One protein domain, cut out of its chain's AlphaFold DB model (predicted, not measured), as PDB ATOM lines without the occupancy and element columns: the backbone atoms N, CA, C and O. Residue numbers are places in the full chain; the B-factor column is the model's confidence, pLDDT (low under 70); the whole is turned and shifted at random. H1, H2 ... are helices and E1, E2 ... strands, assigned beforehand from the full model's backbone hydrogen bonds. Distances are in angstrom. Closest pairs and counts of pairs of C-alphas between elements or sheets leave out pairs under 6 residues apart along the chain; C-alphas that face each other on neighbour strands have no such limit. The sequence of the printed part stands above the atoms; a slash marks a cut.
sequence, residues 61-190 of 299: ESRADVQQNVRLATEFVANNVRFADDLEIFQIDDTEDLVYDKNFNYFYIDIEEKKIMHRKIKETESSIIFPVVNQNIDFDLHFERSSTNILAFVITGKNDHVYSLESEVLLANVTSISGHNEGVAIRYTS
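What this domain is: This is residues 61 to 190 of the 299 residues of an uncharacterized protein of Dethiobacter alkaliphilus AHT 1 (UniProt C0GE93). What would a structural biologist see first? One long helix, H1, lies along one face of a sheet of three long strands, E4 E5 E6, and a second sheet of shorter strands, E1 E7 E2 E3, packs partly face to face with the first, mostly through E4, so that the later part of H1 lies between the two sheets. What are the parts? The printed part has 130 residues with one named helix and seven named strands, in the order H1 E1 E2 E3 E4 E5 E6 E7; both sheets are antiparallel, and the class is mixed, helices and strands. How big is it? It is compact, with a radius of gyration of the C-alphas of 14.0 A and spans of 42 by 30 by 24 A.

How they stand to each other: Where does the first element sit? H1, residues 61 to 81, is on the sheet of E4, residues 138 to 145, E5, residues 150 to 158, and E6, residues 162 to 170, at a height over the sheet of 8.3 A; it lies over E5 and E6 and runs along the strands, at 23 degrees to E5 on the local plane. This makes two layers, a helix on one face of a sheet; the closest C-alphas of H1 and E6 are those of Ala 78 and Val 169, 6.2 A apart. In H1, every O i to N i+4 pair is within hydrogen-bond range. How is the next sheet paired? It runs E1, residues 87 to 90, E7, residues 185 to 188, E2, residues 105 to 110, and E3, residues 115 to 119. N 88 and O 187 are 3.0 A apart, N 107 and O 186 3.0 A, and in the hairpin E2 and E3 N 117 and O 108 2.8 A. How are the long strands paired? E4, E5 and E6 form a meander, each strand the antiparallel neighbour of the one before, with two hairpins; N 140 and O 156 are 2.8 A apart, and N 153 and O 167 are 2.8 A apart. How do the sheets meet? They form a sandwich, two sheets face to face, 9.9 A centre to centre where they face each other, with best planes 33 degrees apart. The closest C-alphas of E3 and E4 are those of Lys 115 and Phe 139, 5.4 A apart, while E3 and E6, for instance, are apart.

Where its parts are: Where does the printed part begin? H1 starts at C-alpha 61 at (134.175, 259.749, 246.224) and runs 30.3 A to C-alpha 81 at (159.366, 274.766, 238.745). Which strands are longest? E5, Ile 150 to Lys 158, is 26.3 A long, E6, Val 162 to Leu 170, 26.8 A, and E4, Asp 138 to Arg 145, 24.0 A. What of the others? E2 is 15.3 A long, E3 12.7 A, and E1 and E7 10.2 A each; E7 ends at C-alpha 188 at (159.388, 280.710, 235.351).

The domain as a whole: How far does it reach? The two C-alphas farthest apart are those of Glu 61 and Thr 175, 41.9 A. Which links are long? The links E1 to E2, E3 to E4 and E6 to E7 are long, with 14, 18 and 14 residues; the printed part has no cut. Where is confidence low? The mean pLDDT of the printed part is 85.5, and 15 residues are under 70, namely 95, 97, 122 to 126 and 128 to 135.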
ATOM      1  N   GLU A  61     133.786 259.411 247.595       91.06
ATOM      2  CA  GLU A  61     134.175 259.749 246.224       91.06
ATOM      3  C   GLU A  61     134.463 261.249 246.087       91.06
ATOM      4  O   GLU A  61     135.581 261.624 245.750       91.06
ATOM      5  N   SER A  62     133.531 262.112 246.506       89.25
ATOM      6  CA  SER A  62     133.714 263.572 246.466       89.25
ATOM      7  C   SER A  62     134.965 264.045 247.225       89.25
ATOM      8  O   SER A  62     135.680 264.935 246.765       89.25
ATOM      9  N   ARG A  63     135.286 263.433 248.375       92.19
ATOM     10  CA  ARG A  63     136.518 263.743 249.127       92.19
ATOM     11  C   ARG A  63     137.776 263.261 248.421       92.19
ATOM     12  O   ARG A  63     138.774 263.981 248.421       92.19
ATOM     13  N   ALA A  64     137.746 262.040 247.892       91.62
ATOM     14  CA  ALA A  64     138.876 261.453 247.185       91.62
ATOM     15  C   ALA A  64     139.223 262.282 245.944       91.62
ATOM     16  O   ALA A  64     140.394 262.577 245.719       91.62
ATOM     17  N   ASP A  65     138.204 262.750 245.226       89.94
ATOM     18  CA  ASP A  65     138.349 263.590 244.046       89.94
ATOM     19  C   ASP A  65     139.065 264.909 244.352       89.94
ATOM     20  O   ASP A  65     140.038 265.246 243.676       89.94
ATOM     21  N   VAL A  66     138.647 265.660 245.379       91.12
ATOM     22  CA  VAL A  66     139.335 266.918 245.737       91.12
ATOM     23  C   VAL A  66     140.784 266.651 246.133       91.12
ATOM     24  O   VAL A  66     141.685 267.353 245.677       91.12
ATOM     25  N   GLN A  67     141.033 265.616 246.937       92.88
ATOM     26  CA  GLN A  67     142.388 265.269 247.371       92.88
ATOM     27  C   GLN A  67     143.294 264.883 246.203       92.88
ATOM     28  O   GLN A  67     144.443 265.324 246.142       92.88
ATOM     29  N   GLN A  68     142.784 264.071 245.276       90.69
ATOM     30  CA  GLN A  68     143.528 263.651 244.099       90.69
ATOM     31  C   GLN A  68     143.865 264.850 243.213       90.69
ATOM     32  O   GLN A  68     145.016 264.988 242.809       90.69
ATOM     33  N   ASN A  69     142.907 265.742 242.955       89.62
ATOM     34  CA  ASN A  69     143.146 266.901 242.095       89.62
ATOM     35  C   ASN A  69     144.127 267.903 242.715       89.62
ATOM     36  O   ASN A  69     145.041 268.357 242.031       89.62
ATOM     37  N   VAL A  70     144.010 268.191 244.016       91.88
ATOM     38  CA  VAL A  70     144.979 269.043 244.728       91.88
ATOM     39  C   VAL A  70     146.381 268.428 244.694       91.88
ATOM     40  O   VAL A  70     147.355 269.136 244.439       91.88
ATOM     41  N   ARG A  71     146.505 267.107 244.892       91.94
ATOM     42  CA  ARG A  71     147.800 266.417 244.804       91.94
ATOM     43  C   ARG A  71     148.393 266.497 243.400       91.94
ATOM     44  O   ARG A  71     149.562 266.839 243.270       91.94
ATOM     45  N   LEU A  72     147.593 266.234 242.368       89.00
ATOM     46  CA  LEU A  72     148.030 266.326 240.976       89.00
ATOM     47  C   LEU A  72     148.476 267.749 240.617       89.00
ATOM     48  O   LEU A  72     149.527 267.911 240.003       89.00
ATOM     49  N   ALA A  73     147.736 268.776 241.044       89.19
ATOM     50  CA  ALA A  73     148.125 270.178 240.873       89.19
ATOM     51  C   ALA A  73     149.451 270.494 241.570       89.19
ATOM     52  O   ALA A  73     150.333 271.106 240.971       89.19
ATOM     53  N   THR A  74     149.627 270.004 242.797       91.50
ATOM     54  CA  THR A  74     150.853 270.215 243.578       91.50
ATOM     55  C   THR A  74     152.055 269.558 242.905       91.50
ATOM     56  O   THR A  74     153.078 270.208 242.693       91.50
ATOM     57  N   GLU A  75     151.927 268.290 242.508       89.19
ATOM     58  CA  GLU A  75     152.976 267.564 241.790       89.19
ATOM     59  C   GLU A  75     153.293 268.223 240.443       89.19
ATOM     60  O   GLU A  75     154.460 268.324 240.064       89.19
ATOM     61  N   PHE A  76     152.279 268.717 239.726       87.12
ATOM     62  CA  PHE A  76     152.469 269.399 238.450       87.12
ATOM     63  C   PHE A  76     153.256 270.698 238.603       87.12
ATOM     64  O   PHE A  76     154.252 270.881 237.901       87.12
ATOM     65  N   VAL A  77     152.854 271.577 239.524       89.75
ATOM     66  CA  VAL A  77     153.573 272.830 239.800       89.75
ATOM     67  C   VAL A  77     155.003 272.513 240.234       89.75
ATOM     68  O   VAL A  77     155.944 272.999 239.610       89.75
ATOM     69  N   ALA A  78     155.178 271.617 241.212       90.50
ATOM     70  CA  ALA A  78     156.491 271.252 241.732       90.50
ATOM     71  C   ALA A  78     157.438 270.727 240.646       90.50
ATOM     72  O   ALA A  78     158.579 271.177 240.551       90.50
ATOM     73  N   ASN A  79     156.972 269.811 239.793       84.19
ATOM     74  CA  ASN A  79     157.801 269.224 238.741       84.19
ATOM     75  C   ASN A  79     158.212 270.239 237.668       84.19
ATOM     76  O   ASN A  79     159.311 270.133 237.128       84.19
ATOM     77  N   ASN A  80     157.356 271.219 237.372       83.44
ATOM     78  CA  ASN A  80     157.656 272.248 236.380       83.44
ATOM     79  C   ASN A  80     158.642 273.300 236.903       83.44
ATOM     80  O   ASN A  80     159.505 273.742 236.151       83.44
ATOM     81  N   VAL A  81     158.532 273.692 238.177       90.62
ATOM     82  CA  VAL A  81     159.366 274.766 238.745       90.62
ATOM     83  C   VAL A  81     160.696 274.267 239.299       90.62
ATOM     84  O   VAL A  81     161.656 275.027 239.333       90.62
ATOM     85  N   ARG A  82     160.798 272.989 239.695       87.12
ATOM     86  CA  ARG A  82     161.988 272.423 240.360       87.12
ATOM     87  C   ARG A  82     163.300 272.686 239.626       87.12
ATOM     88  O   ARG A  82     164.329 272.850 240.275       87.12
ATOM     89  N   PHE A  83     163.269 272.689 238.299       83.31
ATOM     90  CA  PHE A  83     164.456 272.884 237.468       83.31
ATOM     91  C   PHE A  83     164.481 274.238 236.762       83.31
ATOM     92  O   PHE A  83     165.377 274.454 235.964       83.31
ATOM     93  N   ALA A  84     163.528 275.136 237.025       85.75
ATOM     94  CA  ALA A  84     163.504 276.445 236.379       85.75
ATOM     95  C   ALA A  84     164.832 277.194 236.588       85.75
ATOM     96  O   ALA A  84     165.409 277.111 237.672       85.75
ATOM     97  N   ASP A  85     165.302 277.917 235.569       85.88
ATOM     98  CA  ASP A  85     166.529 278.723 235.681       85.88
ATOM     99  C   ASP A  85     166.253 280.082 236.329       85.88
ATOM    100  O   ASP A  85     167.088 280.618 237.055       85.88
ATOM    101  N   ASP A  86     165.059 280.619 236.094       90.88
ATOM    102  CA  ASP A  86     164.558 281.846 236.700       90.88
ATOM    103  C   ASP A  86     163.122 281.628 237.189       90.88
ATOM    104  O   ASP A  86     162.341 280.900 236.564       90.88
ATOM    105  N   LEU A  87     162.787 282.251 238.319       94.56
ATOM    106  CA  LEU A  87     161.464 282.214 238.924       94.56
ATOM    107  C   LEU A  87     161.164 283.524 239.655       94.56
ATOM    108  O   LEU A  87     161.925 283.957 240.525       94.56
ATOM    109  N   GLU A  88     159.998 284.093 239.359       94.56
ATOM    110  CA  GLU A  88     159.503 285.324 239.972       94.56
ATOM    111  C   GLU A  88     158.075 285.158 240.495       94.56
ATOM    112  O   GLU A  88     157.238 284.556 239.819       94.56
ATOM    113  N   ILE A  89     157.800 285.720 241.678       94.88
ATOM    114  CA  ILE A  89     156.473 285.722 242.315       94.88
ATOM    115  C   ILE A  89     155.760 287.063 242.094       94.88
ATOM    116  O   ILE A  89     156.322 288.138 242.348       94.88
ATOM    117  N   PHE A  90     154.485 286.987 241.703       90.69
ATOM    118  CA  PHE A  90     153.611 288.130 241.451       90.69
ATOM    119  C   PHE A  90     152.361 288.112 242.321       90.69
ATOM    120  O   PHE A  90     151.749 287.070 242.571       90.69
ATOM    121  N   GLN A  91     151.944 289.316 242.693       88.38
ATOM    122  CA  GLN A  91     150.571 289.587 243.084       88.38
ATOM    123  C   GLN A  91     149.813 290.063 241.852       88.38
ATOM    124  O   GLN A  91     150.355 290.802 241.030       88.38
ATOM    125  N   ILE A  92     148.587 289.584 241.721       83.19
ATOM    126  CA  ILE A  92     147.698 289.918 240.624       83.19
ATOM    127  C   ILE A  92     146.353 290.230 241.260       83.19
ATOM    128  O   ILE A  92     145.844 289.411 242.028       83.19
ATOM    129  N   ASP A  93     145.815 291.402 240.942       77.62
ATOM    130  CA  ASP A  93     144.476 291.801 241.365       77.62
ATOM    131  C   ASP A  93     143.419 291.315 240.358       77.62
ATOM    132  O   ASP A  93     142.328 290.920 240.770       77.62
ATOM    133  N   ASP A  94     143.764 291.275 239.063       72.88
ATOM    134  CA  ASP A  94     142.934 290.731 237.984       72.88
ATOM    135  C   ASP A  94     143.758 289.932 236.951       72.88
ATOM    136  O   ASP A  94     144.883 290.295 236.607       72.88
ATOM    137  N   THR A  95     143.207 288.844 236.410       69.69
ATOM    138  CA  THR A  95     143.889 287.989 235.420       69.69
ATOM    139  C   THR A  95     144.245 288.744 234.136       69.69
ATOM    140  O   THR A  95     145.210 288.374 233.458       69.69
ATOM    141  N   GLU A  96     143.522 289.824 233.823       71.06
ATOM    142  CA  GLU A  96     143.805 290.726 232.701       71.06
ATOM    143  C   GLU A  96     145.080 291.570 232.895       71.06
ATOM    144  O   GLU A  96     145.681 292.003 231.909       71.06
ATOM    145  N   ASP A  97     145.549 291.748 234.136       68.25
ATOM    146  CA  ASP A  97     146.753 292.532 234.451       68.25
ATOM    147  C   ASP A  97     148.058 291.788 234.115       68.25
ATOM    148  O   ASP A  97     149.151 292.369 234.123       68.25
ATOM    149  N   LEU A  98     147.972 290.494 233.792       72.69
ATOM    150  CA  LEU A  98     149.125 289.691 233.404       72.69
ATOM    151  C   LEU A  98     149.664 290.106 232.031       72.69
ATOM    152  O   LEU A  98     149.175 289.703 230.972       72.69
ATOM    153  N   VAL A  99     150.769 290.852 232.040       73.62
ATOM    154  CA  VAL A  99     151.556 291.119 230.832       73.62
ATOM    155  C   VAL A  99     152.428 289.904 230.513       73.62
ATOM    156  O   VAL A  99     153.479 289.685 231.114       73.62
ATOM    157  N   TYR A 100     151.989 289.112 229.536       76.75
ATOM    158  CA  TYR A 100     152.676 287.884 229.141       76.75
ATOM    159  C   TYR A 100     153.923 288.147 228.291       76.75
ATOM    160  O   TYR A 100     153.843 288.537 227.124       76.75
ATOM    161  N   ASP A 101     155.087 287.838 228.853       78.56
ATOM    162  CA  ASP A 101     156.337 287.679 228.110       78.56
ATOM    163  C   ASP A 101     156.408 286.279 227.475       78.56
ATOM    164  O   ASP A 101     156.244 285.262 228.152       78.56
ATOM    165  N   LYS A 102     156.687 286.231 226.169       76.12
ATOM    166  CA  LYS A 102     156.785 285.003 225.365       76.12
ATOM    167  C   LYS A 102     157.930 284.077 225.787       76.12
ATOM    168  O   LYS A 102     157.938 282.929 225.351       76.12
ATOM    169  N   ASN A 103     158.868 284.562 226.596       80.12
ATOM    170  CA  ASN A 103     160.029 283.807 227.066       80.12
ATOM    171  C   ASN A 103     159.789 283.067 228.390       80.12
ATOM    172  O   ASN A 103     160.642 282.284 228.803       80.12
ATOM    173  N   PHE A 104     158.644 283.282 229.042       85.69
ATOM    174  CA  PHE A 104     158.333 282.683 230.337       85.69
ATOM    175  C   PHE A 104     157.089 281.799 230.271       85.69
ATOM    176  O   PHE A 104     156.159 282.034 229.498       85.69
ATOM    177  N   ASN A 105     157.079 280.773 231.115       87.38
ATOM    178  CA  ASN A 105     155.884 280.023 231.463       87.38
ATOM    179  C   ASN A 105     155.228 280.679 232.682       87.38
ATOM    180  O   ASN A 105     155.923 281.256 233.519       87.38
ATOM    181  N   TYR A 106     153.912 280.548 232.812       89.19
ATOM    182  CA  TYR A 106     153.144 281.165 233.892       89.19
ATOM    183  C   TYR A 106     152.266 280.137 234.589       89.19
ATOM    184  O   TYR A 106     151.562 279.371 233.926       89.19
ATOM    185  N   PHE A 107     152.275 280.174 235.918       89.75
ATOM    186  CA  PHE A 107     151.253 279.570 236.764       89.75
ATOM    187  C   PHE A 107     150.508 280.679 237.490       89.75
ATOM    188  O   PHE A 107     151.138 281.526 238.117       89.75
ATOM    189  N   TYR A 108     149.184 280.669 237.416       89.12
ATOM    190  CA  TYR A 108     148.341 281.645 238.099       89.12
ATOM    191  C   TYR A 108     146.968 281.048 238.390       89.12
ATOM    192  O   TYR A 108     146.580 280.040 237.793       89.12
ATOM    193  N   ILE A 109     146.243 281.659 239.319       87.00
ATOM    194  CA  ILE A 109     144.829 281.366 239.534       87.00
ATOM    195  C   ILE A 109     143.978 282.268 238.635       87.00
ATOM    196  O   ILE A 109     144.170 283.481 238.597       87.00
ATOM    197  N   ASP A 110     143.041 281.676 237.902       85.19
ATOM    198  CA  ASP A 110     141.952 282.423 237.288       85.19
ATOM    199  C   ASP A 110     140.957 282.817 238.381       85.19
ATOM    200  O   ASP A 110     140.375 281.941 239.019       85.19
ATOM    201  N   ILE A 111     140.794 284.112 238.645       81.00
ATOM    202  CA  ILE A 111     139.981 284.609 239.765       81.00
ATOM    203  C   ILE A 111     138.480 284.418 239.495       81.00
ATOM    204  O   ILE A 111     137.718 284.159 240.432       81.00
ATOM    205  N   GLU A 112     138.048 284.501 238.234       82.31
ATOM    206  CA  GLU A 112     136.642 284.340 237.857       82.31
ATOM    207  C   GLU A 112     136.241 282.866 237.851       82.31
ATOM    208  O   GLU A 112     135.231 282.483 238.450       82.31
ATOM    209  N   GLU A 113     137.053 282.023 237.210       82.75
ATOM    210  CA  GLU A 113     136.780 280.592 237.105       82.75
ATOM    211  C   GLU A 113     137.239 279.794 238.331       82.75
ATOM    212  O   GLU A 113     136.824 278.645 238.492       82.75
ATOM    213  N   LYS A 114     138.092 280.377 239.186       86.69
ATOM    214  CA  LYS A 114     138.775 279.721 240.317       86.69
ATOM    215  C   LYS A 114     139.491 278.445 239.906       86.69
ATOM    216  O   LYS A 114     139.385 277.404 240.554       86.69
ATOM    217  N   LYS A 115     140.219 278.509 238.798       87.81
ATOM    218  CA  LYS A 115     140.994 277.382 238.274       87.81
ATOM    219  C   LYS A 115     142.454 277.745 238.201       87.81
ATOM    220  O   LYS A 115     142.806 278.884 237.923       87.81
ATOM    221  N   ILE A 116     143.312 276.757 238.417       87.56
ATOM    222  CA  ILE A 116     144.739 276.960 238.214       87.56
ATOM    223  C   ILE A 116     145.020 276.872 236.717       87.56
ATOM    224  O   ILE A 116     144.713 275.872 236.059       87.56
ATOM    225  N   MET A 117     145.622 277.930 236.199       86.81
ATOM    226  CA  MET A 117     145.982 278.085 234.804       86.81
ATOM    227  C   MET A 117     147.478 277.859 234.630       86.81
ATOM    228  O   MET A 117     148.301 278.280 235.448       86.81
ATOM    229  N   HIS A 118     147.828 277.198 233.533       86.00
ATOM    230  CA  HIS A 118     149.200 277.058 233.075       86.00
ATOM    231  C   HIS A 118     149.308 277.534 231.638       86.00
ATOM    232  O   HIS A 118     148.625 277.035 230.737       86.00
ATOM    233  N   ARG A 119     150.199 278.497 231.424       82.88
ATOM    234  CA  ARG A 119     150.534 278.994 230.095       82.88
ATOM    235  C   ARG A 119     151.990 278.692 229.799       82.88
ATOM    236  O   ARG A 119     152.872 279.130 230.540       82.88
ATOM    237  N   LYS A 120     152.238 277.979 228.704       77.44
ATOM    238  CA  LYS A 120     153.594 277.650 228.271       77.44
ATOM    239  C   LYS A 120     154.165 278.679 227.304       77.44
ATOM    240  O   LYS A 120     153.445 279.363 226.577       77.44
ATOM    241  N   ILE A 121     155.491 278.720 227.259       72.50
ATOM    242  CA  ILE A 121     156.277 279.422 226.243       72.50
ATOM    243  C   ILE A 121     155.789 279.006 224.846       72.50
ATOM    244  O   ILE A 121     155.608 277.821 224.578       72.50
ATOM    245  N   LYS A 122     155.610 279.987 223.950       63.62
ATOM    246  CA  LYS A 122     155.119 279.836 222.559       63.62
ATOM    247  C   LYS A 122     153.642 279.437 222.395       63.62
ATOM    248  O   LYS A 122     153.170 279.437 221.259       63.62
ATOM    249  N   GLU A 123     152.895 279.184 223.470       64.31
ATOM    250  CA  GLU A 123     151.444 278.980 223.393       64.31
ATOM    251  C   GLU A 123     150.698 280.327 223.482       64.31
ATOM    252  O   GLU A 123     150.907 281.160 224.379       64.31
ATOM    253  N   THR A 124     149.834 280.582 222.496       58.97
ATOM    254  CA  THR A 124     149.010 281.802 222.443       58.97
ATOM    255  C   THR A 124     147.880 281.757 223.471       58.97
ATOM    256  O   THR A 124     147.466 282.806 223.959       58.97
ATOM    257  N   GLU A 125     147.433 280.554 223.834       65.50
ATOM    258  CA  GLU A 125     146.310 280.306 224.735       65.50
ATOM    259  C   GLU A 125     146.797 279.662 226.037       65.50
ATOM    260  O   GLU A 125     147.689 278.815 226.034       65.50
ATOM    261  N   SER A 126     146.226 280.087 227.160       66.25
ATOM    262  CA  SER A 126     146.413 279.443 228.460       66.25
ATOM    263  C   SER A 126     145.578 278.169 228.544       66.25
ATOM    264  O   SER A 126     144.436 278.141 228.085       66.25
ATOM    265  N   SER A 127     146.109 277.135 229.195       70.44
ATOM    266  CA  SER A 127     145.383 275.892 229.445       70.44
ATOM    267  C   SER A 127     145.046 275.742 230.927       70.44
ATOM    268  O   SER A 127     145.834 276.113 231.797       70.44
ATOM    269  N   ILE A 128     143.877 275.177 231.223       66.44
ATOM    270  CA  ILE A 128     143.545 274.737 232.580       66.44
ATOM    271  C   ILE A 128     144.442 273.543 232.907       66.44
ATOM    272  O   ILE A 128     144.527 272.596 232.116       66.44
ATOM    273  N   ILE A 129     145.086 273.552 234.074       64.19
ATOM    274  CA  ILE A 129     145.831 272.381 234.534       64.19
ATOM    275  C   ILE A 129     144.812 271.273 234.827       64.19
ATOM    276  O   ILE A 129     143.981 271.412 235.717       64.19
ATOM    277  N   PHE A 130     144.879 270.179 234.063       64.12
ATOM    278  CA  PHE A 130     143.950 269.037 234.107       64.12
ATOM    279  C   PHE A 130     142.526 269.324 233.590       64.12
ATOM    280  O   PHE A 130     141.558 269.246 234.343       64.12
ATOM    281  N   PRO A 131     142.334 269.500 232.268       54.53
ATOM    282  CA  PRO A 131     140.991 269.625 231.689       54.53
ATOM    283  C   PRO A 131     140.141 268.347 231.842       54.53
ATOM    284  O   PRO A 131     138.936 268.367 231.602       54.53
ATOM    285  N   VAL A 132     140.769 267.225 232.220       47.53
ATOM    286  CA  VAL A 132     140.175 265.881 232.219       47.53
ATOM    287  C   VAL A 132     139.554 265.492 233.571       47.53
ATOM    288  O   VAL A 132     138.785 264.534 233.603       47.53
ATOM    289  N   VAL A 133     139.803 266.211 234.676       43.97
ATOM    290  CA  VAL A 133     139.277 265.805 235.994       43.97
ATOM    291  C   VAL A 133     138.641 266.976 236.760       43.97
ATOM    292  O   VAL A 133     139.311 267.817 237.340       43.97
ATOM    293  N   ASN A 134     137.302 266.930 236.771       53.28
ATOM    294  CA  ASN A 134     136.312 267.612 237.617       53.28
ATOM    295  C   ASN A 134     136.065 269.122 237.449       53.28
ATOM    296  O   ASN A 134     136.576 269.964 238.177       53.28
ATOM    297  N   GLN A 135     135.074 269.417 236.598       62.28
ATOM    298  CA  GLN A 135     134.410 270.710 236.367       62.28
ATOM    299  C   GLN A 135     133.712 271.347 237.599       62.28
ATOM    300  O   GLN A 135     132.913 272.255 237.418       62.28
ATOM    301  N   ASN A 136     133.977 270.904 238.832       76.12
ATOM    302  CA  ASN A 136     133.254 271.321 240.047       76.12
ATOM    303  C   ASN A 136     134.177 271.499 241.269       76.12
ATOM    304  O   ASN A 136     133.760 271.256 242.405       76.12
ATOM    305  N   ILE A 137     135.448 271.837 241.050       86.25
ATOM    306  CA  ILE A 137     136.391 272.127 242.134       86.25
ATOM    307  C   ILE A 137     136.900 273.549 241.941       86.25
ATOM    308  O   ILE A 137     137.554 273.841 240.944       86.25
ATOM    309  N   ASP A 138     136.602 274.400 242.918       91.31
ATOM    310  CA  ASP A 138     137.196 275.725 243.049       91.31
ATOM    311  C   ASP A 138     138.596 275.553 243.643       91.31
ATOM    312  O   ASP A 138     138.757 274.911 244.686       91.31
ATOM    313  N   PHE A 139     139.601 276.140 243.009       90.81
ATOM    314  CA  PHE A 139     140.968 276.170 243.504       90.81
ATOM    315  C   PHE A 139     141.334 277.534 244.075       90.81
ATOM    316  O   PHE A 139     140.837 278.574 243.649       90.81
ATOM    317  N   ASP A 140     142.250 277.497 245.029       92.31
ATOM    318  CA  ASP A 140     143.006 278.634 245.525       92.31
ATOM    319  C   ASP A 140     144.487 278.244 245.533       92.31
ATOM    320  O   ASP A 140     144.831 277.081 245.786       92.31
ATOM    321  N   LEU A 141     145.348 279.201 245.212       92.00
ATOM    322  CA  LEU A 141     146.777 279.002 245.023       92.00
ATOM    323  C   LEU A 141     147.529 280.178 245.627       92.00
ATOM    324  O   LEU A 141     147.339 281.327 245.234       92.00
ATOM    325  N   HIS A 142     148.435 279.862 246.541       95.19
ATOM    326  CA  HIS A 142     149.295 280.840 247.180       95.19
ATOM    327  C   HIS A 142     150.745 280.378 247.108       95.19
ATOM    328  O   HIS A 142     151.046 279.230 247.425       95.19
ATOM    329  N   PHE A 143     151.632 281.274 246.701       96.25
ATOM    330  CA  PHE A 143     153.071 281.078 246.637       96.25
ATOM    331  C   PHE A 143     153.752 281.946 247.682       96.25
ATOM    332  O   PHE A 143     153.400 283.112 247.839       96.25
ATOM    333  N   GLU A 144     154.779 281.402 248.318       96.81
ATOM    334  CA  GLU A 144     155.607 282.088 249.297       96.81
ATOM    335  C   GLU A 144     157.085 281.748 249.077       96.81
ATOM    336  O   GLU A 144     157.484 280.609 248.811       96.81
ATOM    337  N   ARG A 145     157.942 282.755 249.215       95.62
ATOM    338  CA  ARG A 145     159.389 282.581 249.248       95.62
ATOM    339  C   ARG A 145     159.818 282.142 250.652       95.62
ATOM    340  O   ARG A 145     160.067 282.982 251.511       95.62
ATOM    341  N   SER A 146     159.977 280.833 250.847       93.56
ATOM    342  CA  SER A 146     160.466 280.247 252.110       93.56
ATOM    343  C   SER A 146     161.964 280.528 252.334       93.56
ATOM    344  O   SER A 146     162.401 280.850 253.440       93.56
ATOM    345  N   SER A 147     162.775 280.486 251.269       92.38
ATOM    346  CA  SER A 147     164.211 280.821 251.304       92.38
ATOM    347  C   SER A 147     164.675 281.408 249.965       92.38
ATOM    348  O   SER A 147     163.867 281.638 249.070       92.38
ATOM    349  N   THR A 148     165.980 281.645 249.787       90.19
ATOM    350  CA  THR A 148     166.544 282.185 248.539       90.19
ATOM    351  C   THR A 148     166.166 281.337 247.329       90.19
ATOM    352  O   THR A 148     165.763 281.892 246.318       90.19
ATOM    353  N   ASN A 149     166.223 280.011 247.430       91.75
ATOM    354  CA  ASN A 149     165.914 279.085 246.338       91.75
ATOM    355  C   ASN A 149     164.897 278.001 246.732       91.75
ATOM    356  O   ASN A 149     164.870 276.930 246.127       91.75
ATOM    357  N   ILE A 150     164.078 278.256 247.755       94.81
ATOM    358  CA  ILE A 150     162.986 277.361 248.152       94.81
ATOM    359  C   ILE A 150     161.673 278.105 247.956       94.81
ATOM    360  O   ILE A 150     161.431 279.127 248.603       94.81
ATOM    361  N   LEU A 151     160.843 277.576 247.061       96.50
ATOM    362  CA  LEU A 151     159.481 278.037 246.838       96.50
ATOM    363  C   LEU A 151     158.533 277.184 247.679       96.50
ATOM    364  O   LEU A 151     158.437 275.975 247.456       96.50
ATOM    365  N   ALA A 152     157.835 277.807 248.620       97.38
ATOM    366  CA  ALA A 152     156.692 277.215 249.294       97.38
ATOM    367  C   ALA A 152     155.416 277.590 248.539       97.38
ATOM    368  O   ALA A 152     155.315 278.671 247.956       97.38
ATOM    369  N   PHE A 153     154.439 276.696 248.516       96.50
ATOM    370  CA  PHE A 153     153.125 277.010 247.987       96.50
ATOM    371  C   PHE A 153     152.041 276.147 248.618       96.50
ATOM    372  O   PHE A 153     152.275 275.013 249.042       96.50
ATOM    373  N   VAL A 154     150.832 276.694 248.641       97.06
ATOM    374  CA  VAL A 154     149.632 276.053 249.163       97.06
ATOM    375  C   VAL A 154     148.594 276.003 248.059       97.06
ATOM    376  O   VAL A 154     148.239 277.031 247.482       97.06
ATOM    377  N   ILE A 155     148.085 274.803 247.784       94.75
ATOM    378  CA  ILE A 155     146.952 274.597 246.883       94.75
ATOM    379  C   ILE A 155     145.767 274.127 247.705       94.75
ATOM    380  O   ILE A 155     145.833 273.096 248.377       94.75
ATOM    381  N   THR A 156     144.661 274.859 247.616       95.19
ATOM    382  CA  THR A 156     143.400 274.488 248.256       95.19
ATOM    383  C   THR A 156     142.365 274.172 247.193       95.19
ATOM    384  O   THR A 156     142.079 275.000 246.343       95.19
ATOM    385  N   GLY A 157     141.792 272.975 247.248       93.44
ATOM    386  CA  GLY A 157     140.651 272.574 246.435       93.44
ATOM    387  C   GLY A 157     139.379 272.578 247.274       93.44
ATOM    388  O   GLY A 157     139.374 272.124 248.426       93.44
ATOM    389  N   LYS A 158     138.289 273.079 246.698       92.62
ATOM    390  CA  LYS A 158     136.993 273.196 247.356       92.62
ATOM    391  C   LYS A 158     135.853 272.730 246.456       92.62
ATOM    392  O   LYS A 158     135.641 273.247 245.368       92.62
ATOM    393  N   ASN A 159     135.059 271.812 246.989       88.81
ATOM    394  CA  ASN A 159     133.702 271.507 246.545       88.81
ATOM    395  C   ASN A 159     132.777 271.498 247.787       88.81
ATOM    396  O   ASN A 159     132.864 272.399 248.625       88.81
ATOM    397  N   ASP A 160     131.952 270.464 247.977       87.50
ATOM    398  CA  ASP A 160     131.291 270.154 249.259       87.50
ATOM    399  C   ASP A 160     132.278 269.928 250.429       87.50
ATOM    400  O   ASP A 160     131.905 269.909 251.609       87.50
ATOM    401  N   HIS A 161     133.555 269.736 250.111       88.88
ATOM    402  CA  HIS A 161     134.667 269.508 251.014       88.88
ATOM    403  C   HIS A 161     135.849 270.400 250.645       88.88
ATOM    404  O   HIS A 161     136.066 270.729 249.482       88.88
ATOM    405  N   VAL A 162     136.618 270.787 251.658       93.31
ATOM    406  CA  VAL A 162     137.836 271.582 251.494       93.31
ATOM    407  C   VAL A 162     139.025 270.693 251.817       93.31
ATOM    408  O   VAL A 162     139.034 270.019 252.851       93.31
ATOM    409  N   TYR A 163     140.019 270.698 250.942       95.12
ATOM    410  CA  TYR A 163     141.302 270.053 251.173       95.12
ATOM    411  C   TYR A 163     142.418 270.983 250.719       95.12
ATOM    412  O   TYR A 163     142.321 271.593 249.658       95.12
ATOM    413  N   SER A 164     143.463 271.089 251.530       96.19
ATOM    414  CA  SER A 164     144.606 271.955 251.271       96.19
ATOM    415  C   SER A 164     145.888 271.153 251.426       96.19
ATOM    416  O   SER A 164     145.975 270.294 252.312       96.19
ATOM    417  N   LEU A 165     146.850 271.400 250.543       96.31
ATOM    418  CA  LEU A 165     148.165 270.783 250.567       96.31
ATOM    419  C   LEU A 165     149.229 271.871 250.450       96.31
ATOM    420  O   LEU A 165     149.225 272.654 249.502       96.31
ATOM    421  N   GLU A 166     150.128 271.883 251.425       97.44
ATOM    422  CA  GLU A 166     151.319 272.722 251.451       97.44
ATOM    423  C   GLU A 166     152.511 271.921 250.922       97.44
ATOM    424  O   GLU A 166     152.663 270.732 251.229       97.44
ATOM    425  N   SER A 167     153.341 272.561 250.105       95.56
ATOM    426  CA  SER A 167     154.516 271.953 249.496       95.56
ATOM    427  C   SER A 167     155.665 272.946 249.433       95.56
ATOM    428  O   SER A 167     155.470 274.119 249.140       95.56
ATOM    429  N   GLU A 168     156.880 272.438 249.617       97.06
ATOM    430  CA  GLU A 168     158.117 273.188 249.425       97.06
ATOM    431  C   GLU A 168     158.956 272.538 248.331       97.06
ATOM    432  O   GLU A 168     159.126 271.315 248.286       97.06
ATOM    433  N   VAL A 169     159.500 273.360 247.437       93.88
ATOM    434  CA  VAL A 169     160.321 272.910 246.318       93.88
ATOM    435  C   VAL A 169     161.634 273.666 246.330       93.88
ATOM    436  O   VAL A 169     161.677 274.883 246.166       93.88
ATOM    437  N   LEU A 170     162.720 272.912 246.488       91.81
ATOM    438  CA  LEU A 170     164.066 273.401 246.228       91.81
ATOM    439  C   LEU A 170     164.246 273.572 244.717       91.81
ATOM    440  O   LEU A 170     164.190 272.595 243.964       91.81
ATOM    441  N   LEU A 171     164.484 274.808 244.297       90.94
ATOM    442  CA  LEU A 171     164.766 275.174 242.920       90.94
ATOM    443  C   LEU A 171     166.244 274.883 242.638       90.94
ATOM    444  O   LEU A 171     167.134 275.493 243.231       90.94
ATOM    445  N   ALA A 172     166.505 273.905 241.773       83.50
ATOM    446  CA  ALA A 172     167.847 273.380 241.548       83.50
ATOM    447  C   ALA A 172     168.762 274.372 240.815       83.50
ATOM    448  O   ALA A 172     169.951 274.431 241.125       83.50
ATOM    449  N   ASN A 173     168.202 275.146 239.879       83.38
ATOM    450  CA  ASN A 173     168.962 276.063 239.026       83.38
ATOM    451  C   ASN A 173     168.786 277.542 239.424       83.38
ATOM    452  O   ASN A 173     169.608 278.375 239.047       83.38
ATOM    453  N   VAL A 174     167.769 277.877 240.229       88.06
ATOM    454  CA  VAL A 174     167.552 279.245 240.723       88.06
ATOM    455  C   VAL A 174     168.446 279.517 241.932       88.06
ATOM    456  O   VAL A 174     168.408 278.803 242.932       88.06
ATOM    457  N   THR A 175     169.222 280.598 241.877       87.19
ATOM    458  CA  THR A 175     170.054 281.054 243.007       87.19
ATOM    459  C   THR A 175     169.273 281.926 243.991       87.19
ATOM    460  O   THR A 175     169.429 281.790 245.207       87.19
ATOM    461  N   SER A 176     168.404 282.793 243.472       90.81
ATOM    462  CA  SER A 176     167.480 283.612 244.252       90.81
ATOM    463  C   SER A 176     166.158 283.802 243.514       90.81
ATOM    464  O   SER A 176     166.164 284.273 242.379       90.81
ATOM    465  N   ILE A 177     165.041 283.500 244.170       93.25
ATOM    466  CA  ILE A 177     163.696 283.821 243.690       93.25
ATOM    467  C   ILE A 177     163.561 285.346 243.635       93.25
ATOM    468  O   ILE A 177     163.896 286.035 244.603       93.25
ATOM    469  N   SER A 178     163.065 285.871 242.519       92.94
ATOM    470  CA  SER A 178     162.842 287.301 242.300       92.94
ATOM    471  C   SER A 178     161.377 287.694 242.572       92.94
ATOM    472  O   SER A 178     160.536 286.846 242.895       92.94
ATOM    473  N   GLY A 179     161.061 288.993 242.539       92.19
ATOM    474  CA  GLY A 179     159.694 289.498 242.753       92.19
ATOM    475  C   GLY A 179     159.277 289.582 244.224       92.19
ATOM    476  O   GLY A 179     160.114 289.809 245.108       92.19
ATOM    477  N   HIS A 180     157.979 289.411 244.484       92.38
ATOM    478  CA  HIS A 180     157.378 289.519 245.817       92.38
ATOM    479  C   HIS A 180     157.765 288.342 246.727       92.38
ATOM    480  O   HIS A 180     158.243 287.306 246.264       92.38
ATOM    481  N   ASN A 181     157.574 288.502 248.040       92.94
ATOM    482  CA  ASN A 181     157.752 287.394 248.987       92.94
ATOM    483  C   ASN A 181     156.562 286.431 248.971       92.94
ATOM    484  O   ASN A 181     156.739 285.264 249.288       92.94
ATOM    485  N   GLU A 182     155.380 286.914 248.598       94.31
ATOM    486  CA  GLU A 182     154.145 286.141 248.536       94.31
ATOM    487  C   GLU A 182     153.314 286.569 247.320       94.31
ATOM    488  O   GLU A 182     153.403 287.722 246.878       94.31
ATOM    489  N   GLY A 183     152.506 285.664 246.773       92.44
ATOM    490  CA  GLY A 183     151.698 285.953 245.594       92.44
ATOM    491  C   GLY A 183     150.769 284.823 245.169       92.44
ATOM    492  O   GLY A 183     150.787 283.734 245.730       92.44
ATOM    493  N   VAL A 184     149.947 285.094 244.160       91.62
ATOM    494  CA  VAL A 184     148.973 284.138 243.589       91.62
ATOM    495  C   VAL A 184     149.386 283.646 242.201       91.62
ATOM    496  O   VAL A 184     148.690 282.852 241.565       91.62
ATOM    497  N   ALA A 185     150.540 284.110 241.723       92.06
ATOM    498  CA  ALA A 185     151.108 283.698 240.458       92.06
ATOM    499  C   ALA A 185     152.627 283.697 240.474       92.06
ATOM    500  O   ALA A 185     153.277 284.423 241.230       92.06
ATOM    501  N   ILE A 186     153.178 282.906 239.564       93.25
ATOM    502  CA  ILE A 186     154.600 282.849 239.280       93.25
ATOM    503  C   ILE A 186     154.835 282.832 237.776       93.25
ATOM    504  O   ILE A 186     154.048 282.267 237.008       93.25
ATOM    505  N   ARG A 187     155.970 283.393 237.366       92.50
ATOM    506  CA  ARG A 187     156.552 283.126 236.050       92.50
ATOM    507  C   ARG A 187     157.863 282.389 236.226       92.50
ATOM    508  O   ARG A 187     158.584 282.638 237.190       92.50
ATOM    509  N   TYR A 188     158.165 281.495 235.302       90.94
ATOM    510  CA  TYR A 188     159.388 280.710 235.351       90.94
ATOM    511  C   TYR A 188     159.875 280.362 233.948       90.94
ATOM    512  O   TYR A 188     159.081 280.190 233.017       90.94
ATOM    513  N   THR A 189     161.185 280.250 233.780       85.44
ATOM    514  CA  THR A 189     161.764 279.780 232.520       85.44
ATOM    515  C   THR A 189     161.818 278.262 232.503       85.44
ATOM    516  O   THR A 189     162.042 277.605 233.522       85.44
ATOM    517  N   SER A 190     161.600 277.682 231.323       77.62
ATOM    518  CA  SER A 190     162.039 276.308 231.117       77.62
ATOM    519  C   SER A 190     163.557 276.280 231.293       77.62
ATOM    520  O   SER A 190     164.212 277.223 230.847       77.62
TER     521      SER A 190